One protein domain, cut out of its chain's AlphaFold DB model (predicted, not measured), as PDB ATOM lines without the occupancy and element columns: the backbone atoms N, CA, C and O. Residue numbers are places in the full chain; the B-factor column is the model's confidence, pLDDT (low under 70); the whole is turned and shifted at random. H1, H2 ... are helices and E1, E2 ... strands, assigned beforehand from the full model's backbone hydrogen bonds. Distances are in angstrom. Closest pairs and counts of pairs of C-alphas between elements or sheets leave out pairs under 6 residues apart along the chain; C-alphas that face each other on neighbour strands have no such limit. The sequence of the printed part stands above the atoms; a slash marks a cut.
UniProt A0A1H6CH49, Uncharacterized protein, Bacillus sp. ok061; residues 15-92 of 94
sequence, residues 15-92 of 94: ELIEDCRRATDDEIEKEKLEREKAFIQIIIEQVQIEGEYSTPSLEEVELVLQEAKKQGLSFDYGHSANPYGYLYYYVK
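AT A GLANCE: This is residues 15 to 92 of the 94 residues of an uncharacterized protein of Bacillus sp. ok061 (UniProt A0A1H6CH49). A small three-stranded antiparallel sheet has the short helix H2 and the end of a very long helix, H1, packed on one face, and the rest of H1 runs away from this body as a single straight arm. Residues 15 to 35 of H1 stick out free and make much of the length, while the remaining body of 57 residues is compact, with a radius of gyration of 10.6 A. The printed part has 78 residues with two named helices and three named strands, in the order H1, E1, H2, E2, E3, and its class is mixed, helices and strands. The sheet's order is E1, E3, E2. The whole is loose, with a radius of gyration of the C-alphas of 16.7 A, and its outline is flat, spanning 55 by 31 by 16 A.

IN THESE COORDINATES: The sheet is made of E1, residues 52 to 55, E3, residues 87 to 91, and E2, residues 75 to 79; E2 measures 13.9 A from first to last C-alpha and E3 13.8 A. C-alpha 91, where E3 ends, is at (-7.308, 53.137, -2.296). H2, residues 58 to 70, is 18.9 A long. H1, residues 15 to 50, is 52.6 A long, from C-alpha 15 at (-16.779, 5.016, 14.358) to C-alpha 50 at (-14.668, 52.302, -8.494).

HOW THE PARTS SIT: E3 is the inner strand. It is antiparallel to E1 at 155 degrees, with N 89 and O 53 within hydrogen-bond range at 2.9 A. E2 and E3 form a hairpin, antiparallel at 149 degrees, with N 78 and O 88 at 2.8 A. H1 and H2 are on the same face of the sheet, giving two layers, helices on one face of a sheet. H2 runs along the strands, at 2 degrees to E3 on the local plane and a height over the sheet of 8.6 A; its closest C-alphas to E2 are those of Leu 65 and Phe 75, 6.2 A. E1, H2 and E2 form a split strand-helix-strand unit, two strands running the same way with E3 between them, and its crossover is right-handed. H1 comes near the sheet with residues 43 to 50; its closest C-alphas to E1 are those of Val 47 and Tyr 53, 5.6 A. H1 touches H2 with residues 40 to 44 alone, about perpendicular at 76 degrees, the closest C-alphas being those of Ile 40 and Val 64, 5.7 A. In both helices every O i to N i+4 pair is within hydrogen-bond range.

THE WHOLE: The two C-alphas farthest apart, those of Glu 15 and Ala 81, are 55.5 A apart. The printed part has no cut. The links H1 to E1, E1 to H2 and H2 to E2 are tight, and E2 to E3 is short. The mean pLDDT of the printed part is 75.1; residues 15 to 27, residue 56 and residues 80 to 92 are under 70.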
ATOM      1  N   GLU A  15     -17.962   4.191  14.647       49.81
ATOM      2  CA  GLU A  15     -16.779   5.016  14.358       49.81
ATOM      3  C   GLU A  15     -16.760   5.532  12.905       49.81
ATOM      4  O   GLU A  15     -16.416   6.689  12.669       49.81
ATOM      5  N   LEU A  16     -17.242   4.744  11.934       51.56
ATOM      6  CA  LEU A  16     -17.289   5.133  10.515       51.56
ATOM      7  C   LEU A  16     -18.300   6.259  10.232       51.56
ATOM      8  O   LEU A  16     -18.110   7.051   9.310       51.56
ATOM      9  N   ILE A  17     -19.360   6.375  11.039       52.84
ATOM     10  CA  ILE A  17     -20.370   7.438  10.902       52.84
ATOM     11  C   ILE A  17     -19.815   8.791  11.375       52.84
ATOM     12  O   ILE A  17     -20.100   9.818  10.754       52.84
ATOM     13  N   GLU A  18     -19.019   8.819  12.451       54.03
ATOM     14  CA  GLU A  18     -18.385  10.060  12.918       54.03
ATOM     15  C   GLU A  18     -17.295  10.549  11.961       54.03
ATOM     16  O   GLU A  18     -17.223  11.754  11.710       54.03
ATOM     17  N   ASP A  19     -16.509   9.644  11.375       53.59
ATOM     18  CA  ASP A  19     -15.497  10.006  10.378       53.59
ATOM     19  C   ASP A  19     -16.126  10.526   9.075       53.59
ATOM     20  O   ASP A  19     -15.667  11.531   8.533       53.59
ATOM     21  N   CYS A  20     -17.235   9.938   8.607       51.53
ATOM     22  CA  CYS A  20     -17.983  10.474   7.463       51.53
ATOM     23  C   CYS A  20     -18.624  11.837   7.760       51.53
ATOM     24  O   CYS A  20     -18.635  12.711   6.888       51.53
ATOM     25  N   ARG A  21     -19.140  12.056   8.980       56.56
ATOM     26  CA  ARG A  21     -19.670  13.368   9.378       56.56
ATOM     27  C   ARG A  21     -18.564  14.421   9.405       56.56
ATOM     28  O   ARG A  21     -18.759  15.481   8.832       56.56
ATOM     29  N   ARG A  22     -17.397  14.110   9.983       58.66
ATOM     30  CA  ARG A  22     -16.232  15.012   9.995       58.66
ATOM     31  C   ARG A  22     -15.718  15.325   8.596       58.66
ATOM     32  O   ARG A  22     -15.487  16.486   8.307       58.66
ATOM     33  N   ALA A  23     -15.616  14.329   7.715       59.94
ATOM     34  CA  ALA A  23     -15.206  14.564   6.330       59.94
ATOM     35  C   ALA A  23     -16.195  15.481   5.588       59.94
ATOM     36  O   ALA A  23     -15.781  16.369   4.851       59.94
ATOM     37  N   THR A  24     -17.497  15.311   5.837       60.66
ATOM     38  CA  THR A  24     -18.540  16.180   5.270       60.66
ATOM     39  C   THR A  24     -18.482  17.592   5.871       60.66
ATOM     40  O   THR A  24     -18.621  18.573   5.145       60.66
ATOM     41  N   ASP A  25     -18.251  17.712   7.183       63.22
ATOM     42  CA  ASP A  25     -18.100  18.995   7.877       63.22
ATOM     43  C   ASP A  25     -16.852  19.750   7.363       63.22
ATOM     44  O   ASP A  25     -16.947  20.940   7.058       63.22
ATOM     45  N   ASP A  26     -15.729  19.054   7.152       68.69
ATOM     46  CA  ASP A  26     -14.484  19.600   6.591       68.69
ATOM     47  C   ASP A  26     -14.671  20.092   5.142       68.69
ATOM     48  O   ASP A  26     -14.172  21.158   4.766       68.69
ATOM     49  N   GLU A  27     -15.406  19.345   4.308       69.88
ATOM     50  CA  GLU A  27     -15.729  19.764   2.937       69.88
ATOM     51  C   GLU A  27     -16.640  21.000   2.916       69.88
ATOM     52  O   GLU A  27     -16.394  21.935   2.147       69.88
ATOM     53  N   ILE A  28     -17.634  21.064   3.807       73.44
ATOM     54  CA  ILE A  28     -18.521  22.227   3.952       73.44
ATOM     55  C   ILE A  28     -17.740  23.458   4.432       73.44
ATOM     56  O   ILE A  28     -17.958  24.564   3.926       73.44
ATOM     57  N   GLU A  29     -16.845  23.307   5.410       74.50
ATOM     58  CA  GLU A  29     -15.989  24.401   5.877       74.50
ATOM     59  C   GLU A  29     -15.046  24.889   4.776       74.50
ATOM     60  O   GLU A  29     -14.887  26.098   4.587       74.50
ATOM     61  N   LYS A  30     -14.488  23.971   3.982       77.31
ATOM     62  CA  LYS A  30     -13.658  24.319   2.830       77.31
ATOM     63  C   LYS A  30     -14.441  25.104   1.777       77.31
ATOM     64  O   LYS A  30     -13.953  26.133   1.314       77.31
ATOM     65  N   GLU A  31     -15.649  24.667   1.420       76.25
ATOM     66  CA  GLU A  31     -16.497  25.391   0.466       76.25
ATOM     67  C   GLU A  31     -16.872  26.790   0.972       76.25
ATOM     68  O   GLU A  31     -16.872  27.750   0.198       76.25
ATOM     69  N   LYS A  32     -17.172  26.931   2.270       77.94
ATOM     70  CA  LYS A  32     -17.423  28.245   2.884       77.94
ATOM     71  C   LYS A  32     -16.203  29.150   2.760       77.94
ATOM     72  O   LYS A  32     -16.338  30.271   2.276       77.94
ATOM     73  N   LEU A  33     -15.022  28.636   3.099       79.50
ATOM     74  CA  LEU A  33     -13.773  29.387   3.018       79.50
ATOM     75  C   LEU A  33     -13.439  29.804   1.576       79.50
ATOM     76  O   LEU A  33     -12.954  30.911   1.340       79.50
ATOM     77  N   GLU A  34     -13.678  28.935   0.592       80.38
ATOM     78  CA  GLU A  34     -13.471  29.266  -0.822       80.38
ATOM     79  C   GLU A  34     -14.443  30.349  -1.305       80.38
ATOM     80  O   GLU A  34     -14.029  31.263  -2.023       80.38
ATOM     81  N   ARG A  35     -15.705  30.313  -0.859       78.94
ATOM     82  CA  ARG A  35     -16.681  31.374  -1.155       78.94
ATOM     83  C   ARG A  35     -16.307  32.703  -0.511       78.94
ATOM     84  O   ARG A  35     -16.403  33.728  -1.181       78.94
ATOM     85  N   GLU A  36     -15.854  32.699   0.740       81.31
ATOM     86  CA  GLU A  36     -15.393  33.913   1.426       81.31
ATOM     87  C   GLU A  36     -14.197  34.539   0.703       81.31
ATOM     88  O   GLU A  36     -14.193  35.740   0.430       81.31
ATOM     89  N   LYS A  37     -13.218  33.726   0.290       82.44
ATOM     90  CA  LYS A  37     -12.080  34.202  -0.511       82.44
ATOM     91  C   LYS A  37     -12.519  34.806  -1.843       82.44
ATOM     92  O   LYS A  37     -12.030  35.870  -2.217       82.44
ATOM     93  N   ALA A  38     -13.435  34.146  -2.553       85.62
ATOM     94  CA  ALA A  38     -13.962  34.655  -3.817       85.62
ATOM     95  C   ALA A  38     -14.698  35.990  -3.626       85.62
ATOM     96  O   ALA A  38     -14.516  36.912  -4.420       85.62
ATOM     97  N   PHE A  39     -15.480  36.120  -2.554       85.88
ATOM     98  CA  PHE A  39     -16.181  37.358  -2.228       85.88
ATOM     99  C   PHE A  39     -15.214  38.511  -1.929       85.88
ATOM    100  O   PHE A  39     -15.370  39.600  -2.477       85.88
ATOM    101  N   ILE A  40     -14.162  38.266  -1.145       86.56
ATOM    102  CA  ILE A  40     -13.135  39.280  -0.861       86.56
ATOM    103  C   ILE A  40     -12.416  39.737  -2.125       86.56
ATOM    104  O   ILE A  40     -12.159  40.930  -2.287       86.56
ATOM    105  N   GLN A  41     -12.129  38.816  -3.044       87.44
ATOM    106  CA  GLN A  41     -11.496  39.166  -4.309       87.44
ATOM    107  C   GLN A  41     -12.371  40.120  -5.139       87.44
ATOM    108  O   GLN A  41     -11.859  41.103  -5.672       87.44
ATOM    109  N   ILE A  42     -13.689  39.896  -5.168       88.25
ATOM    110  CA  ILE A  42     -14.649  40.792  -5.834       88.25
ATOM    111  C   ILE A  42     -14.614  42.193  -5.211       88.25
ATOM    112  O   ILE A  42     -14.589  43.184  -5.939       88.25
ATOM    113  N   ILE A  43     -14.565  42.292  -3.877       86.38
ATOM    114  CA  ILE A  43     -14.464  43.587  -3.185       86.38
ATOM    115  C   ILE A  43     -13.176  44.304  -3.586       86.38
ATOM    116  O   ILE A  43     -13.209  45.489  -3.911       86.38
ATOM    117  N   ILE A  44     -12.039  43.601  -3.587       86.62
ATOM    118  CA  ILE A  44     -10.749  44.194  -3.954       86.62
ATOM    119  C   ILE A  44     -10.792  44.759  -5.375       86.62
ATOM    120  O   ILE A  44     -10.372  45.896  -5.595       86.62
ATOM    121  N   GLU A  45     -11.323  43.992  -6.325       88.19
ATOM    122  CA  GLU A  45     -11.467  44.415  -7.719       88.19
ATOM    123  C   GLU A  45     -12.396  45.621  -7.853       88.19
ATOM    124  O   GLU A  45     -12.055  46.592  -8.532       88.19
ATOM    125  N   GLN A  46     -13.530  45.616  -7.150       85.69
ATOM    126  CA  GLN A  46     -14.455  46.743  -7.158       85.69
ATOM    127  C   GLN A  46     -13.803  48.008  -6.591       85.69
ATOM    128  O   GLN A  46     -13.874  49.059  -7.221       85.69
ATOM    129  N   VAL A  47     -13.077  47.915  -5.473       84.69
ATOM    130  CA  VAL A  47     -12.345  49.056  -4.894       84.69
ATOM    131  C   VAL A  47     -11.266  49.574  -5.849       84.69
ATOM    132  O   VAL A  47     -11.027  50.779  -5.908       84.69
ATOM    133  N   GLN A  48     -10.615  48.708  -6.627       83.19
ATOM    134  CA  GLN A  48      -9.653  49.153  -7.640       83.19
ATOM    135  C   GLN A  48     -10.310  49.898  -8.809       83.19
ATOM    136  O   GLN A  48      -9.718  50.851  -9.321       83.19
ATOM    137  N   ILE A  49     -11.497  49.462  -9.242       84.31
ATOM    138  CA  ILE A  49     -12.216  50.031 -10.391       84.31
ATOM    139  C   ILE A  49     -12.957  51.313  -9.995       84.31
ATOM    140  O   ILE A  49     -12.811  52.345 -10.649       84.31
ATOM    141  N   GLU A  50     -13.754  51.243  -8.933       83.12
ATOM    142  CA  GLU A  50     -14.668  52.302  -8.494       83.12
ATOM    143  C   GLU A  50     -14.009  53.252  -7.488       83.12
ATOM    144  O   GLU A  50     -14.450  54.386  -7.316       83.12
ATOM    145  N   GLY A  51     -12.913  52.826  -6.857       76.19
ATOM    146  CA  GLY A  51     -12.197  53.591  -5.837       76.19
ATOM    147  C   GLY A  51     -12.757  53.411  -4.429       76.19
ATOM    148  O   GLY A  51     -12.047  53.727  -3.472       76.19
ATOM    149  N   GLU A  52     -13.974  52.878  -4.302       78.25
ATOM    150  CA  GLU A  52     -14.661  52.658  -3.035       78.25
ATOM    151  C   GLU A  52     -15.552  51.411  -3.048       78.25
ATOM    152  O   GLU A  52     -16.005  50.954  -4.092       78.25
ATOM    153  N   TYR A  53     -15.803  50.856  -1.865       80.69
ATOM    154  CA  TYR A  53     -16.818  49.828  -1.634       80.69
ATOM    155  C   TYR A  53     -17.387  50.042  -0.236       80.69
ATOM    156  O   TYR A  53     -16.624  50.343   0.680       80.69
ATOM    157  N   SER A  54     -18.699  49.909  -0.051       78.62
ATOM    158  CA  SER A  54     -19.343  50.104   1.255       78.62
ATOM    159  C   SER A  54     -19.758  48.771   1.869       78.62
ATOM    160  O   SER A  54     -20.479  48.008   1.233       78.62
ATOM    161  N   THR A  55     -19.364  48.511   3.117       76.62
ATOM    162  CA  THR A  55     -19.790  47.332   3.887       76.62
ATOM    163  C   THR A  55     -20.335  47.729   5.265       76.62
ATOM    164  O   THR A  55     -19.842  48.679   5.882       76.62
ATOM    165  N   PRO A  56     -21.365  47.030   5.779       67.25
ATOM    166  CA  PRO A  56     -21.775  47.134   7.175       67.25
ATOM    167  C   PRO A  56     -20.942  46.261   8.140       67.25
ATOM    168  O   PRO A  56     -21.136  46.372   9.349       67.25
ATOM    169  N   SER A  57     -20.056  45.382   7.655       77.38
ATOM    170  CA  SER A  57     -19.336  44.391   8.472       77.38
ATOM    171  C   SER A  57     -17.877  44.780   8.721       77.38
ATOM    172  O   SER A  57     -17.085  44.901   7.789       77.38
ATOM    173  N   LEU A  58     -17.494  44.929   9.996       71.19
ATOM    174  CA  LEU A  58     -16.100  45.169  10.400       71.19
ATOM    175  C   LEU A  58     -15.188  43.966  10.121       71.19
ATOM    176  O   LEU A  58     -14.025  44.149   9.774       71.19
ATOM    177  N   GLU A  59     -15.706  42.745  10.255       76.88
ATOM    178  CA  GLU A  59     -14.930  41.522  10.014       76.88
ATOM    179  C   GLU A  59     -14.527  41.406   8.538       76.88
ATOM    180  O   GLU A  59     -13.385  41.072   8.225       76.88
ATOM    181  N   GLU A  60     -15.429  41.781   7.621       76.81
ATOM    182  CA  GLU A  60     -15.117  41.856   6.190       76.81
ATOM    183  C   GLU A  60     -14.003  42.875   5.915       76.81
ATOM    184  O   GLU A  60     -13.121  42.609   5.094       76.81
ATOM    185  N   VAL A  61     -13.989  44.002   6.644       76.88
ATOM    186  CA  VAL A  61     -12.960  45.044   6.500       76.88
ATOM    187  C   VAL A  61     -11.572  44.512   6.802       76.88
ATOM    188  O   VAL A  61     -10.654  44.705   6.002       76.88
ATOM    189  N   GLU A  62     -11.395  43.824   7.925       81.31
ATOM    190  CA  GLU A  62     -10.081  43.300   8.295       81.31
ATOM    191  C   GLU A  62      -9.566  42.278   7.279       81.31
ATOM    192  O   GLU A  62      -8.396  42.337   6.884       81.31
ATOM    193  N   LEU A  63     -10.434  41.380   6.811       85.12
ATOM    194  CA  LEU A  63     -10.051  40.347   5.855       85.12
ATOM    195  C   LEU A  63      -9.680  40.939   4.486       85.12
ATOM    196  O   LEU A  63      -8.652  40.568   3.914       85.12
ATOM    197  N   VAL A  64     -10.454  41.907   3.983       85.81
ATOM    198  CA  VAL A  64     -10.163  42.591   2.711       85.81
ATOM    199  C   VAL A  64      -8.841  43.351   2.793       85.81
ATOM    200  O   VAL A  64      -8.026  43.258   1.875       85.81
ATOM    201  N   LEU A  65      -8.572  44.057   3.896       84.69
ATOM    202  CA  LEU A  65      -7.302  44.766   4.094       84.69
ATOM    203  C   LEU A  65      -6.107  43.808   4.146       84.69
ATOM    204  O   LEU A  65      -5.046  44.107   3.591       84.69
ATOM    205  N   GLN A  66      -6.259  42.653   4.801       86.81
ATOM    206  CA  GLN A  66      -5.209  41.635   4.859       86.81
ATOM    207  C   GLN A  66      -4.912  41.038   3.480       86.81
ATOM    208  O   GLN A  66      -3.740  40.940   3.108       86.81
ATOM    209  N   GLU A  67      -5.938  40.670   2.712       88.44
ATOM    210  CA  GLU A  67      -5.757  40.124   1.362       88.44
ATOM    211  C   GLU A  67      -5.212  41.169   0.385       88.44
ATOM    212  O   GLU A  67      -4.238  40.902  -0.322       88.44
ATOM    213  N   ALA A  68      -5.727  42.400   0.421       86.38
ATOM    214  CA  ALA A  68      -5.189  43.509  -0.361       86.38
ATOM    215  C   ALA A  68      -3.690  43.718  -0.070       86.38
ATOM    216  O   ALA A  68      -2.880  43.832  -0.994       86.38
ATOM    217  N   LYS A  69      -3.285  43.665   1.206       87.62
ATOM    218  CA  LYS A  69      -1.877  43.777   1.613       87.62
ATOM    219  C   LYS A  69      -1.012  42.630   1.082       87.62
ATOM    220  O   LYS A  69       0.117  42.888   0.661       87.62
ATOM    221  N   LYS A  70      -1.508  41.386   1.072       89.06
ATOM    222  CA  LYS A  70      -0.798  40.236   0.467       89.06
ATOM    223  C   LYS A  70      -0.565  40.441  -1.032       89.06
ATOM    224  O   LYS A  70       0.477  40.043  -1.542       89.06
ATOM    225  N   GLN A  71      -1.492  41.119  -1.707       86.81
ATOM    226  CA  GLN A  71      -1.392  41.493  -3.120       86.81
ATOM    227  C   GLN A  71      -0.572  42.780  -3.359       86.81
ATOM    228  O   GLN A  71      -0.449  43.237  -4.493       86.81
ATOM    229  N   GLY A  72       0.008  43.381  -2.312       85.50
ATOM    230  CA  GLY A  72       0.794  44.616  -2.413       85.50
ATOM    231  C   GLY A  72      -0.045  45.886  -2.594       85.50
ATOM    232  O   GLY A  72       0.501  46.948  -2.899       85.50
ATOM    233  N   LEU A  73      -1.360  45.802  -2.394       86.19
ATOM    234  CA  LEU A  73      -2.282  46.926  -2.478       86.19
ATOM    235  C   LEU A  73      -2.331  47.666  -1.139       86.19
ATOM    236  O   LEU A  73      -2.312  47.068  -0.064       86.19
ATOM    237  N   SER A  74      -2.380  48.996  -1.204       82.94
ATOM    238  CA  SER A  74      -2.524  49.856  -0.026       82.94
ATOM    239  C   SER A  74      -3.950  50.377   0.042       82.94
ATOM    240  O   SER A  74      -4.272  51.407  -0.551       82.94
ATOM    241  N   PHE A  75      -4.809  49.635   0.731       84.19
ATOM    242  CA  PHE A  75      -6.171  50.060   1.038       84.19
ATOM    243  C   PHE A  75      -6.221  50.651   2.445       84.19
ATOM    244  O   PHE A  75      -5.438  50.277   3.319       84.19
ATOM    245  N   ASP A  76      -7.126  51.597   2.636       81.62
ATOM    246  CA  ASP A  76      -7.510  52.134   3.936       81.62
ATOM    247  C   ASP A  76      -9.041  52.082   4.024       81.62
ATOM    248  O   ASP A  76      -9.717  51.854   3.013       81.62
ATOM    249  N   TYR A  77      -9.597  52.269   5.215       80.31
ATOM    250  CA  TYR A  77     -11.047  52.297   5.392       80.31
ATOM    251  C   TYR A  77     -11.478  53.510   6.208       80.31
ATOM    252  O   TYR A  77     -10.780  53.975   7.109       80.31
ATOM    253  N   GLY A  78     -12.643  54.047   5.864       77.12
ATOM    254  CA  GLY A  78     -13.282  55.164   6.538       77.12
ATOM    255  C   GLY A  78     -14.629  54.764   7.119       77.12
ATOM    256  O   GLY A  78     -15.243  53.777   6.717       77.12
ATOM    257  N   HIS A  79     -15.103  55.563   8.068       76.12
ATOM    258  CA  HIS A  79     -16.477  55.478   8.551       76.12
ATOM    259  C   HIS A  79     -17.294  56.546   7.835       76.12
ATOM    260  O   HIS A  79     -16.915  57.721   7.834       76.12
ATOM    261  N   SER A  80     -18.413  56.163   7.224       69.38
ATOM    262  CA  SER A  80     -19.333  57.157   6.681       69.38
ATOM    263  C   SER A  80     -19.963  57.943   7.831       69.38
ATOM    264  O   SER A  80     -20.337  57.383   8.861       69.38
ATOM    265  N   ALA A  81     -20.136  59.250   7.639       69.56
ATOM    266  CA  ALA A  81     -20.902  60.098   8.556       69.56
ATOM    267  C   ALA A  81     -22.424  59.837   8.478       69.56
ATOM    268  O   ALA A  81     -23.217  60.589   9.044       69.56
ATOM    269  N   ASN A  82     -22.843  58.812   7.730       65.94
ATOM    270  CA  ASN A  82     -24.241  58.486   7.511       65.94
ATOM    271  C   ASN A  82     -24.830  57.886   8.805       65.94
ATOM    272  O   ASN A  82     -24.150  57.091   9.459       65.94
ATOM    273  N   PRO A  83     -26.095  58.172   9.171       61.88
ATOM    274  CA  PRO A  83     -26.681  57.686  10.423       61.88
ATOM    275  C   PRO A  83     -26.805  56.156  10.480       61.88
ATOM    276  O   PRO A  83     -27.029  55.595  11.547       61.88
ATOM    277  N   TYR A  84     -26.658  55.492   9.332       64.38
ATOM    278  CA  TYR A  84     -26.690  54.041   9.183       64.38
ATOM    279  C   TYR A  84     -25.333  53.355   9.432       64.38
ATOM    280  O   TYR A  84     -25.282  52.132   9.430       64.38
ATOM    281  N   GLY A  85     -24.247  54.110   9.663       59.34
ATOM    282  CA  GLY A  85     -22.976  53.558  10.152       59.34
ATOM    283  C   GLY A  85     -22.203  52.674   9.166       59.34
ATOM    284  O   GLY A  85     -21.522  51.749   9.596       59.34
ATOM    285  N   TYR A  86     -22.295  52.927   7.858       66.06
ATOM    286  CA  TYR A  86     -21.543  52.159   6.857       66.06
ATOM    287  C   TYR A  86     -20.042  52.467   6.897       66.06
ATOM    288  O   TYR A  86     -19.652  53.632   7.041       66.06
ATOM    289  N   LEU A  87     -19.219  51.435   6.712       67.06
ATOM    290  CA  LEU A  87     -17.780  51.532   6.474       67.06
ATOM    291  C   LEU A  87     -17.533  51.558   4.972       67.06
ATOM    292  O   LEU A  87     -18.255  50.898   4.228       67.06
ATOM    293  N   TYR A  88     -16.518  52.290   4.523       69.56
ATOM    294  CA  TYR A  88     -16.118  52.264   3.120       69.56
ATOM    295  C   TYR A  88     -14.612  52.094   2.956       69.56
ATOM    296  O   TYR A  88     -13.820  52.688   3.687       69.56
ATOM    297  N   TYR A  89     -14.222  51.274   1.986       66.56
ATOM    298  CA  TYR A  89     -12.834  51.114   1.565       66.56
ATOM    299  C   TYR A  89     -12.443  52.257   0.639       66.56
ATOM    300  O   TYR A  89     -13.276  52.740  -0.123       66.56
ATOM    301  N   TYR A  90     -11.175  52.653   0.649       65.88
ATOM    302  CA  TYR A  90     -10.615  53.470  -0.420       65.88
ATOM    303  C   TYR A  90      -9.147  53.138  -0.675       65.88
ATOM    304  O   TYR A  90      -8.390  52.744   0.219       65.88
ATOM    305  N   VAL A  91      -8.715  53.315  -1.923       65.12
ATOM    306  CA  VAL A  91      -7.308  53.137  -2.296       65.12
ATOM    307  C   VAL A  91      -6.487  54.301  -1.748       65.12
ATOM    308  O   VAL A  91      -6.686  55.460  -2.122       65.12
ATOM    309  N   LYS A  92      -5.500  54.002  -0.903       67.50
ATOM    310  CA  LYS A  92      -4.555  55.002  -0.406       67.50
ATOM    311  C   LYS A  92      -3.530  55.307  -1.495       67.50
ATOM    312  O   LYS A  92      -2.564  54.566  -1.683       67.50
TER     313      LYS A  92